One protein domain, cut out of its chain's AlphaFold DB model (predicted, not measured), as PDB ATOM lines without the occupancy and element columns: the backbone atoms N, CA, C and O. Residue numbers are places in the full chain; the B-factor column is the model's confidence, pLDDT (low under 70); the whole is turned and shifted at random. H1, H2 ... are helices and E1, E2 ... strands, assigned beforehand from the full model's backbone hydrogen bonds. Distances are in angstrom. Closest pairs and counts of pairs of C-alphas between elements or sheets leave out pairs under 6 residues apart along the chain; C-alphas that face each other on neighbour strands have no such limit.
ATOM      1  N   GLU A  24     152.124 103.543 121.540       79.38
ATOM      2  CA  GLU A  24     151.727 104.913 121.213       79.38
ATOM      3  C   GLU A  24     152.931 105.848 121.245       79.38
ATOM      4  O   GLU A  24     153.065 106.747 120.418       79.38
ATOM      5  N   SER A  25     153.828 105.635 122.207       80.56
ATOM      6  CA  SER A  25     155.067 106.395 122.328       80.56
ATOM      7  C   SER A  25     156.132 105.613 123.087       80.56
ATOM      8  O   SER A  25     155.831 104.700 123.855       80.56
ATOM      9  N   ALA A  26     157.398 105.970 122.867       83.56
ATOM     10  CA  ALA A  26     158.513 105.420 123.620       83.56
ATOM     11  C   ALA A  26     159.516 106.514 123.992       83.56
ATOM     12  O   ALA A  26     159.816 107.396 123.187       83.56
ATOM     13  N   LEU A  27     160.054 106.425 125.205       83.69
ATOM     14  CA  LEU A  27     161.137 107.256 125.705       83.69
ATOM     15  C   LEU A  27     162.367 106.385 125.944       83.69
ATOM     16  O   LEU A  27     162.300 105.390 126.661       83.69
ATOM     17  N   GLU A  28     163.504 106.783 125.382       86.81
ATOM     18  CA  GLU A  28     164.793 106.156 125.664       86.81
ATOM     19  C   GLU A  28     165.603 107.041 126.604       86.81
ATOM     20  O   GLU A  28     165.996 108.155 126.256       86.81
ATOM     21  N   VAL A  29     165.855 106.533 127.804       85.38
ATOM     22  CA  VAL A  29     166.632 107.221 128.829       85.38
ATOM     23  C   VAL A  29     168.043 106.634 128.839       85.38
ATOM     24  O   VAL A  29     168.179 105.429 129.059       85.38
ATOM     25  N   PRO A  30     169.102 107.431 128.611       85.81
ATOM     26  CA  PRO A  30     170.470 106.941 128.730       85.81
ATOM     27  C   PRO A  30     170.767 106.565 130.184       85.81
ATOM     28  O   PRO A  30     170.408 107.300 131.106       85.81
ATOM     29  N   VAL A  31     171.436 105.433 130.390       87.06
ATOM     30  CA  VAL A  31     171.797 104.933 131.722       87.06
ATOM     31  C   VAL A  31     173.265 104.530 131.773       87.06
ATOM     32  O   VAL A  31     173.922 104.315 130.755       87.06
ATOM     33  N   SER A  32     173.806 104.470 132.983       85.25
ATOM     34  CA  SER A  32     175.168 104.005 133.236       85.25
ATOM     35  C   SER A  32     175.180 103.266 134.568       85.25
ATOM     36  O   SER A  32     174.545 103.717 135.525       85.25
ATOM     37  N   ALA A  33     175.863 102.120 134.621       82.81
ATOM     38  CA  ALA A  33     175.867 101.247 135.795       82.81
ATOM     39  C   ALA A  33     176.412 101.949 137.052       82.81
ATOM     40  O   ALA A  33     175.882 101.765 138.143       82.81
ATOM     41  N   ASP A  34     177.400 102.834 136.891       85.31
ATOM     42  CA  ASP A  34     178.014 103.633 137.960       85.31
ATOM     43  C   ASP A  34     177.080 104.697 138.562       85.31
ATOM     44  O   ASP A  34     177.370 105.258 139.618       85.31
ATOM     45  N   LYS A  35     175.951 104.986 137.906       84.31
ATOM     46  CA  LYS A  35     174.993 106.030 138.308       84.31
ATOM     47  C   LYS A  35     173.622 105.480 138.675       84.31
ATOM     48  O   LYS A  35     172.656 106.246 138.761       84.31
ATOM     49  N   MET A  36     173.536 104.172 138.866       87.25
ATOM     50  CA  MET A  36     172.318 103.470 139.229       87.25
ATOM     51  C   MET A  36     172.333 103.102 140.713       87.25
ATOM     52  O   MET A  36     173.332 102.623 141.238       87.25
ATOM     53  N   GLU A  37     171.204 103.294 141.383       85.50
ATOM     54  CA  GLU A  37     171.012 102.957 142.791       85.50
ATOM     55  C   GLU A  37     169.668 102.249 142.961       85.50
ATOM     56  O   GLU A  37     168.630 102.773 142.552       85.50
ATOM     57  N   MET A  38     169.676 101.063 143.573       81.50
ATOM     58  CA  MET A  38     168.452 100.400 144.011       81.50
ATOM     59  C   MET A  38     168.256 100.647 145.501       81.50
ATOM     60  O   MET A  38     169.124 100.334 146.315       81.50
ATOM     61  N   THR A  39     167.095 101.181 145.862       82.25
ATOM     62  CA  THR A  39     166.753 101.479 147.249       82.25
ATOM     63  C   THR A  39     165.401 100.865 147.579       82.25
ATOM     64  O   THR A  39     164.411 101.040 146.867       82.25
ATOM     65  N   THR A  40     165.334 100.189 148.720       75.12
ATOM     66  CA  THR A  40     164.087  99.639 149.252       75.12
ATOM     67  C   THR A  40     163.608 100.517 150.398       75.12
ATOM     68  O   THR A  40     164.331 100.716 151.373       75.12
ATOM     69  N   SER A  41     162.383 101.046 150.315       67.19
ATOM     70  CA  SER A  41     161.797 101.867 151.377       67.19
ATOM     71  C   SER A  41     160.540 101.214 151.937       67.19
ATOM     72  O   SER A  41     159.487 101.189 151.297       67.19
ATOM     73  N   LYS A  42     160.631 100.747 153.188       60.03
ATOM     74  CA  LYS A  42     159.468 100.236 153.929       60.03
ATOM     75  C   LYS A  42     158.444 101.338 154.237       60.03
ATOM     76  O   LYS A  42     157.254 101.064 154.240       60.03
ATOM     77  N   LEU A  43     158.899 102.580 154.438       58.78
ATOM     78  CA  LEU A  43     158.045 103.731 154.773       58.78
ATOM     79  C   LEU A  43     157.144 104.176 153.609       58.78
ATOM     80  O   LEU A  43     156.031 104.626 153.844       58.78
ATOM     81  N   ASN A  44     157.600 104.020 152.361       56.66
ATOM     82  CA  ASN A  44     156.857 104.418 151.155       56.66
ATOM     83  C   ASN A  44     156.213 103.235 150.404       56.66
ATOM     84  O   ASN A  44     155.793 103.400 149.249       56.66
ATOM     85  N   GLY A  45     156.175 102.058 151.043       62.22
ATOM     86  CA  GLY A  45     155.497 100.860 150.548       62.22
ATOM     87  C   GLY A  45     156.081 100.274 149.260       62.22
ATOM     88  O   GLY A  45     155.313  99.827 148.408       62.22
ATOM     89  N   GLY A  46     157.408 100.312 149.065       74.50
ATOM     90  CA  GLY A  46     157.994  99.670 147.888       74.50
ATOM     91  C   GLY A  46     159.492  99.861 147.645       74.50
ATOM     92  O   GLY A  46     160.194 100.563 148.378       74.50
ATOM     93  N   SER A  47     159.964  99.220 146.578       84.19
ATOM     94  CA  SER A  47     161.332  99.326 146.059       84.19
ATOM     95  C   SER A  47     161.380 100.276 144.874       84.19
ATOM     96  O   SER A  47     160.430 100.354 144.094       84.19
ATOM     97  N   PHE A  48     162.486 100.993 144.718       87.75
ATOM     98  CA  PHE A  48     162.708 101.828 143.550       87.75
ATOM     99  C   PHE A  48     164.136 101.712 143.031       87.75
ATOM    100  O   PHE A  48     165.088 101.536 143.788       87.75
ATOM    101  N   LEU A  49     164.261 101.829 141.715       87.88
ATOM    102  CA  LEU A  49     165.511 101.853 140.981       87.88
ATOM    103  C   LEU A  49     165.699 103.255 140.417       87.88
ATOM    104  O   LEU A  49     164.871 103.725 139.638       87.88
ATOM    105  N   ARG A  50     166.758 103.941 140.833       89.38
ATOM    106  CA  ARG A  50     167.079 105.305 140.422       89.38
ATOM    107  C   ARG A  50     168.297 105.313 139.511       89.38
ATOM    108  O   ARG A  50     169.304 104.684 139.801       89.38
ATOM    109  N   PHE A  51     168.221 106.114 138.459       86.62
ATOM    110  CA  PHE A  51     169.284 106.382 137.506       86.62
ATOM    111  C   PHE A  51     169.585 107.879 137.511       86.62
ATOM    112  O   PHE A  51     168.712 108.707 137.229       86.62
ATOM    113  N   ASN A  52     170.821 108.249 137.831       82.88
ATOM    114  CA  ASN A  52     171.283 109.624 137.687       82.88
ATOM    115  C   ASN A  52     171.837 109.810 136.268       82.88
ATOM    116  O   ASN A  52     172.909 109.317 135.933       82.88
ATOM    117  N   THR A  53     171.110 110.540 135.424       72.94
ATOM    118  CA  THR A  53     171.442 110.693 133.997       72.94
ATOM    119  C   THR A  53     172.381 111.875 133.720       72.94
ATOM    120  O   THR A  53     172.822 112.076 132.592       72.94
ATOM    121  N   GLY A  54     172.757 112.628 134.762       69.44
ATOM    122  CA  GLY A  54     173.591 113.830 134.669       69.44
ATOM    123  C   GLY A  54     172.770 115.111 134.471       69.44
ATOM    124  O   GLY A  54     171.558 115.071 134.277       69.44
ATOM    125  N   GLY A  55     173.413 116.278 134.589       68.12
ATOM    126  CA  GLY A  55     172.770 117.574 134.306       68.12
ATOM    127  C   GLY A  55     171.548 117.914 135.176       68.12
ATOM    128  O   GLY A  55     170.668 118.640 134.729       68.12
ATOM    129  N   GLY A  56     171.458 117.364 136.393       68.56
ATOM    130  CA  GLY A  56     170.323 117.575 137.306       68.56
ATOM    131  C   GLY A  56     169.071 116.746 136.993       68.56
ATOM    132  O   GLY A  56     168.092 116.831 137.738       68.56
ATOM    133  N   GLN A  57     169.106 115.922 135.943       71.94
ATOM    134  CA  GLN A  57     168.028 115.006 135.591       71.94
ATOM    135  C   GLN A  57     168.231 113.649 136.271       71.94
ATOM    136  O   GLN A  57     169.354 113.178 136.477       71.94
ATOM    137  N   SER A  58     167.127 113.019 136.659       79.88
ATOM    138  CA  SER A  58     167.149 111.655 137.181       79.88
ATOM    139  C   SER A  58     165.892 110.918 136.776       79.88
ATOM    140  O   SER A  58     164.801 111.477 136.811       79.88
ATOM    141  N   PHE A  59     166.039 109.646 136.466       85.81
ATOM    142  CA  PHE A  59     164.941 108.747 136.163       85.81
ATOM    143  C   PHE A  59     164.805 107.748 137.310       85.81
ATOM    144  O   PHE A  59     165.811 107.301 137.855       85.81
ATOM    145  N   SER A  60     163.588 107.408 137.717       87.12
ATOM    146  CA  SER A  60     163.377 106.336 138.686       87.12
ATOM    147  C   SER A  60     162.156 105.496 138.367       87.12
ATOM    148  O   SER A  60     161.098 106.026 138.033       87.12
ATOM    149  N   LEU A  61     162.307 104.190 138.541       87.44
ATOM    150  CA  LEU A  61     161.245 103.199 138.493       87.44
ATOM    151  C   LEU A  61     160.875 102.816 139.918       87.44
ATOM    152  O   LEU A  61     161.765 102.539 140.714       87.44
ATOM    153  N   LYS A  62     159.591 102.792 140.260       87.25
ATOM    154  CA  LYS A  62     159.122 102.450 141.606       87.25
ATOM    155  C   LYS A  62     158.052 101.375 141.540       87.25
ATOM    156  O   LYS A  62     157.029 101.571 140.896       87.25
ATOM    157  N   CYS A  63     158.245 100.307 142.295       86.31
ATOM    158  CA  CYS A  63     157.171  99.409 142.686       86.31
ATOM    159  C   CYS A  63     156.403 100.031 143.847       86.31
ATOM    160  O   CYS A  63     157.004 100.478 144.823       86.31
ATOM    161  N   HIS A  64     155.084 100.096 143.744       83.56
ATOM    162  CA  HIS A  64     154.226 100.648 144.782       83.56
ATOM    163  C   HIS A  64     153.048  99.722 145.035       83.56
ATOM    164  O   HIS A  64     152.361  99.331 144.094       83.56
ATOM    165  N   GLN A  65     152.825  99.396 146.305       81.12
ATOM    166  CA  GLN A  65     151.647  98.668 146.753       81.12
ATOM    167  C   GLN A  65     150.622  99.656 147.311       81.12
ATOM    168  O   GLN A  65     150.875 100.307 148.329       81.12
ATOM    169  N   GLY A  66     149.498  99.784 146.611       74.38
ATOM    170  CA  GLY A  66     148.313 100.512 147.050       74.38
ATOM    171  C   GLY A  66     147.301  99.588 147.730       74.38
ATOM    172  O   GLY A  66     147.595  98.439 148.072       74.38
ATOM    173  N   PHE A  67     146.084 100.091 147.944       72.25
ATOM    174  CA  PHE A  67     144.981  99.292 148.481       72.25
ATOM    175  C   PHE A  67     144.488  98.284 147.432       72.25
ATOM    176  O   PHE A  67     143.598  98.581 146.641       72.25
ATOM    177  N   GLY A  68     145.050  97.075 147.467       72.56
ATOM    178  CA  GLY A  68     144.618  95.936 146.649       72.56
ATOM    179  C   GLY A  68     145.339  95.784 145.307       72.56
ATOM    180  O   GLY A  68     145.094  94.807 144.610       72.56
ATOM    181  N   ASP A  69     146.246  96.698 144.958       78.88
ATOM    182  CA  ASP A  69     146.968  96.695 143.689       78.88
ATOM    183  C   ASP A  69     148.472  96.963 143.856       78.88
ATOM    184  O   ASP A  69     148.911  97.758 144.687       78.88
ATOM    185  N   THR A  70     149.286  96.289 143.040       79.44
ATOM    186  CA  THR A  70     150.712  96.605 142.884       79.44
ATOM    187  C   THR A  70     150.927  97.261 141.530       79.44
ATOM    188  O   THR A  70     150.436  96.780 140.511       79.44
ATOM    189  N   LYS A  71     151.667  98.368 141.511       82.69
ATOM    190  CA  LYS A  71     151.924  99.172 140.316       82.69
ATOM    191  C   LYS A  71     153.414  99.423 140.131       82.69
ATOM    192  O   LYS A  71     154.108  99.757 141.092       82.69
ATOM    193  N   LEU A  72     153.878  99.342 138.887       82.94
ATOM    194  CA  LEU A  72     155.171  99.887 138.473       82.94
ATOM    195  C   LEU A  72     154.972 101.322 137.982       82.94
ATOM    196  O   LEU A  72     154.190 101.543 137.065       82.94
ATOM    197  N   MET A  73     155.678 102.282 138.571       82.44
ATOM    198  CA  MET A  73     155.593 103.705 138.243       82.44
ATOM    199  C   MET A  73     156.922 104.229 137.704       82.44
ATOM    200  O   MET A  73     157.987 103.852 138.191       82.44
ATOM    201  N   VAL A  74     156.849 105.150 136.745       82.75
ATOM    202  CA  VAL A  74     157.994 105.859 136.157       82.75
ATOM    203  C   VAL A  74     158.002 107.311 136.636       82.75
ATOM    204  O   VAL A  74     156.986 107.994 136.570       82.75
ATOM    205  N   PHE A  75     159.161 107.808 137.064       80.69
ATOM    206  CA  PHE A  75     159.367 109.210 137.427       80.69
ATOM    207  C   PHE A  75     160.580 109.780 136.691       80.69
ATOM    208  O   PHE A  75     161.665 109.203 136.736       80.69
ATOM    209  N   LEU A  76     160.412 110.938 136.052       78.56
ATOM    210  CA  LEU A  76     161.458 111.644 135.307       78.56
ATOM    211  C   LEU A  76     161.656 113.044 135.899       78.56
ATOM    212  O   LEU A  76     160.917 113.983 135.602       78.56
ATOM    213  N   LYS A  77     162.664 113.200 136.754       73.88
ATOM    214  CA  LYS A  77     163.041 114.482 137.357       73.88
ATOM    215  C   LYS A  77     163.730 115.369 136.319       73.88
ATOM    216  O   LYS A  77     164.706 114.948 135.706       73.88
ATOM    217  N   GLY A  78     163.252 116.606 136.182       61.16
ATOM    218  CA  GLY A  78     163.742 117.588 135.204       61.16
ATOM    219  C   GLY A  78     162.808 117.799 134.009       61.16
ATOM    220  O   GLY A  78     163.015 118.727 133.236       61.16
ATOM    221  N   SER A  79     161.748 116.996 133.895       52.78
ATOM    222  CA  SER A  79     160.638 117.219 132.968       52.78
ATOM    223  C   SER A  79     159.355 117.501 133.757       52.78
ATOM    224  O   SER A  79     159.187 116.993 134.863       52.78
ATOM    225  N   MET A  80     158.444 118.305 133.203       42.84
ATOM    226  CA  MET A  80     157.126 118.611 133.791       42.84
ATOM    227  C   MET A  80     156.186 117.388 133.868       42.84
ATOM    228  O   MET A  80     155.050 117.509 134.313       42.84
ATOM    229  N   MET A  81     156.640 116.212 133.430       47.03
ATOM    230  CA  MET A  81     155.850 114.992 133.377       47.03
ATOM    231  C   MET A  81     156.114 114.124 134.609       47.03
ATOM    232  O   MET A  81     156.899 113.179 134.585       47.03
ATOM    233  N   SER A  82     155.387 114.401 135.693       46.09
ATOM    234  CA  SER A  82     155.035 113.367 136.670       46.09
ATOM    235  C   SER A  82     153.867 112.549 136.112       46.09
ATOM    236  O   SER A  82     152.774 112.536 136.677       46.09
ATOM    237  N   THR A  83     154.037 111.935 134.942       46.59
ATOM    238  CA  THR A  83     152.989 111.070 134.408       46.59
ATOM    239  C   THR A  83     153.106 109.758 135.156       46.59
ATOM    240  O   THR A  83     154.024 108.978 134.918       46.59
ATOM    241  N   GLN A  84     152.204 109.559 136.117       51.12
ATOM    242  CA  GLN A  84     151.999 108.296 136.813       51.12
ATOM    243  C   GLN A  84     151.461 107.279 135.802       51.12
ATOM    244  O   GLN A  84     150.279 106.962 135.759       51.12
ATOM    245  N   LEU A  85     152.343 106.823 134.926       55.84
ATOM    246  CA  LEU A  85     152.087 105.708 134.046       55.84
ATOM    247  C   LEU A  85     152.265 104.471 134.926       55.84
ATOM    248  O   LEU A  85     153.309 104.304 135.560       55.84
ATOM    249  N   SER A  86     151.204 103.686 135.076       60.00
ATOM    250  CA  SER A  86     151.189 102.536 135.971       60.00
ATOM    251  C   SER A  86     150.742 101.299 135.221       60.00
ATOM    252  O   SER A  86     149.592 101.239 134.794       60.00
ATOM    253  N   SER A  87     151.617 100.304 135.116       63.56
ATOM    254  CA  SER A  87     151.181  98.949 134.775       63.56
ATOM    255  C   SER A  87     150.804  98.221 136.058       63.56
ATOM    256  O   SER A  87     151.612  98.241 136.999       63.56
ATOM    257  N   PRO A  88     149.623  97.582 136.129       67.44
ATOM    258  CA  PRO A  88     149.365  96.622 137.185       67.44
ATOM    259  C   PRO A  88     150.400  95.499 137.079       67.44
ATOM    260  O   PRO A  88     150.705  95.011 135.990       67.44
ATOM    261  N   VAL A  89     150.964  95.121 138.215       74.25
ATOM    262  CA  VAL A  89     151.843  93.961 138.354       74.25
ATOM    263  C   VAL A  89     151.146  92.992 139.298       74.25
ATOM    264  O   VAL A  89     150.499  93.435 140.247       74.25
ATOM    265  N   GLU A  90     151.258  91.687 139.043       77.94
ATOM    266  CA  GLU A  90     150.537  90.659 139.812       77.94
ATOM    267  C   GLU A  90     150.738  90.802 141.323       77.94
ATOM    268  O   GLU A  90     149.796  90.660 142.099       77.94
ATOM    269  N   ASN A  91     151.969  91.091 141.744       83.31
ATOM    270  CA  ASN A  91     152.332  91.262 143.142       83.31
ATOM    271  C   ASN A  91     153.658  92.039 143.276       83.31
ATOM    272  O   ASN A  91     154.349  92.333 142.293       83.31
ATOM    273  N   MET A  92     154.013  92.382 144.518       84.50
ATOM    274  CA  MET A  92     155.241  93.117 144.837       84.50
ATOM    275  C   MET A  92     156.511  92.338 144.477       84.50
ATOM    276  O   MET A  92     157.481  92.953 144.042       84.50
ATOM    277  N   GLU A  93     156.519  91.011 144.613       85.38
ATOM    278  CA  GLU A  93     157.686  90.182 144.296       85.38
ATOM    279  C   GLU A  93     158.024  90.253 142.803       85.38
ATOM    280  O   GLU A  93     159.141  90.632 142.451       85.38
ATOM    281  N   THR A  94     157.044  90.013 141.928       84.00
ATOM    282  CA  THR A  94     157.199  90.128 140.470       84.00
ATOM    283  C   THR A  94     157.633  91.540 140.073       84.00
ATOM    284  O   THR A  94     158.504  91.718 139.221       84.00
ATOM    285  N   CYS A  95     157.090  92.572 140.728       85.50
ATOM    286  CA  CYS A  95     157.497  93.949 140.458       85.50
ATOM    287  C   CYS A  95     158.974  94.190 140.811       85.50
ATOM    288  O   CYS A  95     159.720  94.770 140.022       85.50
ATOM    289  N   VAL A  96     159.422  93.718 141.976       86.38
ATOM    290  CA  VAL A  96     160.824  93.838 142.393       86.38
ATOM    291  C   VAL A  96     161.739  93.034 141.470       86.38
ATOM    292  O   VAL A  96     162.791  93.543 141.094       86.38
ATOM    293  N   GLN A  97     161.332  91.839 141.037       86.25
ATOM    294  CA  GLN A  97     162.084  91.050 140.055       86.25
ATOM    295  C   GLN A  97     162.260  91.800 138.728       86.25
ATOM    296  O   GLN A  97     163.350  91.775 138.161       86.25
ATOM    297  N   HIS A  98     161.242  92.534 138.261       85.62
ATOM    298  CA  HIS A  98     161.379  93.391 137.080       85.62
ATOM    299  C   HIS A  98     162.428  94.494 137.289       85.62
ATOM    300  O   HIS A  98     163.253  94.726 136.405       85.62
ATOM    301  N   LEU A  99     162.430  95.161 138.451       88.69
ATOM    302  CA  LEU A  99     163.449  96.170 138.769       88.69
ATOM    303  C   LEU A  99     164.855  95.555 138.804       88.69
ATOM    304  O   LEU A  99     165.771  96.107 138.194       88.69
ATOM    305  N   SER A 100     165.012  94.403 139.458       88.44
ATOM    306  CA  SER A 100     166.284  93.679 139.523       88.44
ATOM    307  C   SER A 100     166.773  93.258 138.137       88.44
ATOM    308  O   SER A 100     167.939  93.466 137.820       88.44
ATOM    309  N   GLY A 101     165.893  92.752 137.268       89.62
ATOM    310  CA  GLY A 101     166.255  92.370 135.901       89.62
ATOM    311  C   GLY A 101     166.725  93.558 135.053       89.62
ATOM    312  O   GLY A 101     167.694  93.446 134.303       89.62
ATOM    313  N   ILE A 102     166.100  94.732 135.209       89.81
ATOM    314  CA  ILE A 102     166.574  95.970 134.568       89.81
ATOM    315  C   ILE A 102     167.963  96.338 135.098       89.81
ATOM    316  O   ILE A 102     168.860  96.637 134.311       89.81
ATOM    317  N   GLN A 103     168.158  96.288 136.417       90.12
ATOM    318  CA  GLN A 103     169.452  96.556 137.040       90.12
ATOM    319  C   GLN A 103     170.543  95.605 136.527       90.12
ATOM    320  O   GLN A 103     171.631  96.058 136.174       90.12
ATOM    321  N   GLU A 104     170.264  94.306 136.441       90.94
ATOM    322  CA  GLU A 104     171.195  93.308 135.912       90.94
ATOM    323  C   GLU A 104     171.593  93.607 134.467       90.94
ATOM    324  O   GLU A 104     172.778  93.580 134.139       90.94
ATOM    325  N   GLN A 105     170.635  93.958 133.608       91.12
ATOM    326  CA  GLN A 105     170.932  94.289 132.215       91.12
ATOM    327  C   GLN A 105     171.764  95.568 132.073       91.12
ATOM    328  O   GLN A 105     172.669  95.619 131.237       91.12
ATOM    329  N   VAL A 106     171.512  96.582 132.904       89.06
ATOM    330  CA  VAL A 106     172.330  97.805 132.944       89.06
ATOM    331  C   VAL A 106     173.740  97.506 133.446       89.06
ATOM    332  O   VAL A 106     174.710  97.944 132.829       89.06
ATOM    333  N   ASN A 107     173.881  96.682 134.485       89.88
ATOM    334  CA  ASN A 107     175.185  96.200 134.948       89.88
ATOM    335  C   ASN A 107     175.911  95.361 133.883       89.88
ATOM    336  O   ASN A 107     177.136  95.401 133.797       89.88
ATOM    337  N   ALA A 108     175.168  94.645 133.036       91.19
ATOM    338  CA  ALA A 108     175.686  93.892 131.895       91.19
ATOM    339  C   ALA A 108     175.977  94.762 130.653       91.19
ATOM    340  O   ALA A 108     176.259  94.222 129.578       91.19
ATOM    341  N   GLY A 109     175.903  96.092 130.778       88.06
ATOM    342  CA  GLY A 109     176.308  97.044 129.746       88.06
ATOM    343  C   GLY A 109     175.182  97.591 128.872       88.06
ATOM    344  O   GLY A 109     175.473  98.144 127.815       88.06
ATOM    345  N   ALA A 110     173.910  97.452 129.260       89.12
ATOM    346  CA  ALA A 110     172.840  98.187 128.586       89.12
ATOM    347  C   ALA A 110     173.059  99.704 128.738       89.12
ATOM    348  O   ALA A 110     173.208 100.210 129.851       89.12
ATOM    349  N   GLY A 111     173.085 100.430 127.616       87.12
ATOM    350  CA  GLY A 111     173.350 101.872 127.589       87.12
ATOM    351  C   GLY A 111     172.100 102.734 127.751       87.12
ATOM    352  O   GLY A 111     172.199 103.944 127.973       87.12
ATOM    353  N   LYS A 112     170.908 102.137 127.626       89.81
ATOM    354  CA  LYS A 112     169.632 102.847 127.737       89.81
ATOM    355  C   LYS A 112     168.561 101.988 128.404       89.81
ATOM    356  O   LYS A 112     168.591 100.761 128.339       89.81
ATOM    357  N   VAL A 113     167.564 102.652 128.975       88.06
ATOM    358  CA  VAL A 113     166.281 102.057 129.362       88.06
ATOM    359  C   VAL A 113     165.195 102.652 128.474       88.06
ATOM    360  O   VAL A 113     165.059 103.870 128.379       88.06
ATOM    361  N   ARG A 114     164.432 101.785 127.813       88.38
ATOM    362  CA  ARG A 114     163.286 102.135 126.978       88.38
ATOM    363  C   ARG A 114     162.004 102.005 127.791       88.38
ATOM    364  O   ARG A 114     161.767 100.977 128.422       88.38
ATOM    365  N   ILE A 115     161.188 103.051 127.761       85.25
ATOM    366  CA  ILE A 115     159.890 103.148 128.429       85.25
ATOM    367  C   ILE A 115     158.845 103.316 127.336       85.25
ATOM    368  O   ILE A 115     158.898 104.283 126.585       85.25
ATOM    369  N   GLU A 116     157.916 102.384 127.235       83.56
ATOM    370  CA  GLU A 116     156.888 102.333 126.202       83.56
ATOM    371  C   GLU A 116     155.528 102.629 126.820       83.56
ATOM    372  O   GLU A 116     155.159 102.006 127.812       83.56
ATOM    373  N   ILE A 117     154.781 103.548 126.217       79.12
ATOM    374  CA  ILE A 117     153.371 103.784 126.520       79.12
ATOM    375  C   ILE A 117     152.561 103.051 125.463       79.12
ATOM    376  O   ILE A 117     152.747 103.271 124.263       79.12
ATOM    377  N   ARG A 118     151.697 102.150 125.909       80.44
ATOM    378  CA  ARG A 118     150.840 101.331 125.052       80.44
ATOM    379  C   ARG A 118     149.441 101.928 124.968       80.44
ATOM    380  O   ARG A 118     149.049 102.725 125.815       80.44
ATOM    381  N   HIS A 119     148.689 101.499 123.957       73.44
ATOM    382  CA  HIS A 119     147.338 101.999 123.681       73.44
ATOM    383  C   HIS A 119     146.325 101.770 124.812       73.44
ATOM    384  O   HIS A 119     145.380 102.531 124.975       73.44
ATOM    385  N   ASP A 120     146.542 100.748 125.637       73.81
ATOM    386  CA  ASP A 120     145.763 100.479 126.850       73.81
ATOM    387  C   ASP A 120     146.245 101.296 128.067       73.81
ATOM    388  O   ASP A 120     145.885 100.999 129.206       73.81
ATOM    389  N   HIS A 121     147.082 102.310 127.834       67.06
ATOM    390  CA  HIS A 121     147.760 103.128 128.837       67.06
ATOM    391  C   HIS A 121     148.663 102.343 129.802       67.06
ATOM    392  O   HIS A 121     149.054 102.863 130.852       67.06
ATOM    393  N   THR A 122     149.050 101.113 129.447       74.38
ATOM    394  CA  THR A 122     150.056 100.358 130.199       74.38
ATOM    395  C   THR A 122     151.476 100.773 129.811       74.38
ATOM    396  O   THR A 122     151.748 101.278 128.718       74.38
ATOM    397  N   LEU A 123     152.402 100.554 130.739       76.19
ATOM    398  CA  LEU A 123     153.835 100.710 130.549       76.19
ATOM    399  C   LEU A 123     154.529  99.399 130.179       76.19
ATOM    400  O   LEU A 123     154.427  98.405 130.905       76.19
ATOM    401  N   GLY A 124     155.352  99.450 129.135       80.06
ATOM    402  CA  GLY A 124     156.489  98.548 128.952       80.06
ATOM    403  C   GLY A 124     157.778  99.216 129.433       80.06
ATOM    404  O   GLY A 124     157.993 100.394 129.168       80.06
ATOM    405  N   VAL A 125     158.649  98.492 130.137       84.62
ATOM    406  CA  VAL A 125     159.985  98.993 130.499       84.62
ATOM    407  C   VAL A 125     161.013  97.896 130.257       84.62
ATOM    408  O   VAL A 125     160.839  96.781 130.744       84.62
ATOM    409  N   ALA A 126     162.078  98.207 129.518       85.50
ATOM    410  CA  ALA A 126     163.166  97.276 129.230       85.50
ATOM    411  C   ALA A 126     164.508  98.008 129.120       85.50
ATOM    412  O   ALA A 126     164.567  99.140 128.640       85.50
ATOM    413  N   ALA A 127     165.597  97.363 129.535       85.94
ATOM    414  CA  ALA A 127     166.941  97.847 129.235       85.94
ATOM    415  C   ALA A 127     167.362  97.376 127.832       85.94
ATOM    416  O   ALA A 127     167.004  96.283 127.397       85.94
ATOM    417  N   ILE A 128     168.090  98.221 127.105       86.00
ATOM    418  CA  ILE A 128     168.533  97.953 125.732       86.00
ATOM    419  C   ILE A 128     170.017  98.309 125.571       86.00
ATOM    420  O   ILE A 128     170.516  99.249 126.200       86.00
ATOM    421  N   ARG A 129     170.722  97.518 124.755       84.25
ATOM    422  CA  ARG A 129     172.145  97.704 124.437       84.25
ATOM    423  C   ARG A 129     172.352  98.766 123.368       84.25
ATOM    424  O   ARG A 129     171.546  98.797 122.413       84.25
TER     425      ARG A 129
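AT A GLANCE: This is residues 24 to 129 of the 129 residues of an uncharacterized protein of Bdellovibrio bacteriovorus (UniProt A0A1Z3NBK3). A twisted sheet of five strands, E2 to E6, has one face covered by the helix H1 and a small sheet of three strands, E1, E7 and E8. The two sheets are partly face to face as a sandwich with strands crossed at 60 degrees, and H1 packs on both sheets, running along E3 and E4 and along E8. The printed part has 106 residues with one named helix and eight named strands, in the order E1 E2 E3 E4 E5 E6 H1 E7 E8; both sheets are antiparallel, in the orders E2 E3 E4 E5 E6 and E1 E7 E8. The class is mixed, helices and strands, and the whole is compact and rounded, with a radius of gyration of the C-alphas of 13.0 A and spans of 36 by 31 by 24 A.

IN THESE COORDINATES: E1, residues 24 to 30, begins at C-alpha 24 (151.727, 104.913, 121.213) and is 20.3 A long. E2 is residues 36 to 41. E3, residues 46 to 54, is 24.9 A long; E4, residues 57 to 65, 25.7 A; and E5, residues 70 to 77, 22.4 A. E6 is residues 86 to 89. H1, residues 92 to 107, is 22.5 A long and begins at C-alpha 92 (155.241, 93.117, 144.837). E7, residues 112 to 118, is 19.0 A long. E8, residues 123 to 128, ends at C-alpha 128 (168.533, 97.953, 125.732).

HOW THE PARTS SIT: E2 to E6 form a meander, each strand the antiparallel neighbour of the one before. N 37 and O 50 join the hairpin E2 and E3 at 2.8 A, N 49 and O 61 the hairpin E3 and E4 at 2.8 A, N 60 and O 75 the hairpin E4 and E5 at 2.8 A, and N 89 and O 70 the hairpin E5 and E6 at 2.9 A, each within hydrogen-bond range. H1 is on this sheet, in two layers, over E3 and E4 at a height over the sheet of 8.3 A; the closest C-alphas of H1 and E4 are those of Cys 95 and Cys 63, 5.9 A apart. On the local plane H1 stands at 3 degrees to E4, along the strands. Every O i to N i+4 pair in H1 is within hydrogen-bond range. H1 is also on the sheet E1 E7 E8, again two layers, over E8; the closest C-alphas of H1 and E8 are those of Ile 102 and Ala 127, 5.7 A apart. In that sheet, N 27 and O 115 of E1 and E7 are 2.8 A apart, and N 114 and O 126 of the hairpin E7 and E8 are 2.8 A apart, both within hydrogen-bond range. Between the sheets, the closest C-alphas of E6 and E8 are those of Ser 87 and Leu 123, 5.3 A apart. E4 is apart from E7 and E8.

THE WHOLE: The two C-alphas farthest apart are those of Gly 55 and Gly 68, 37.6 A. The printed part has no cut and no long link; E5 to E6 is short, the others tight. The mean pLDDT of the printed part is 78.7, with residues 41 to 45, 54 to 56, 78 to 88 and 121 under 70.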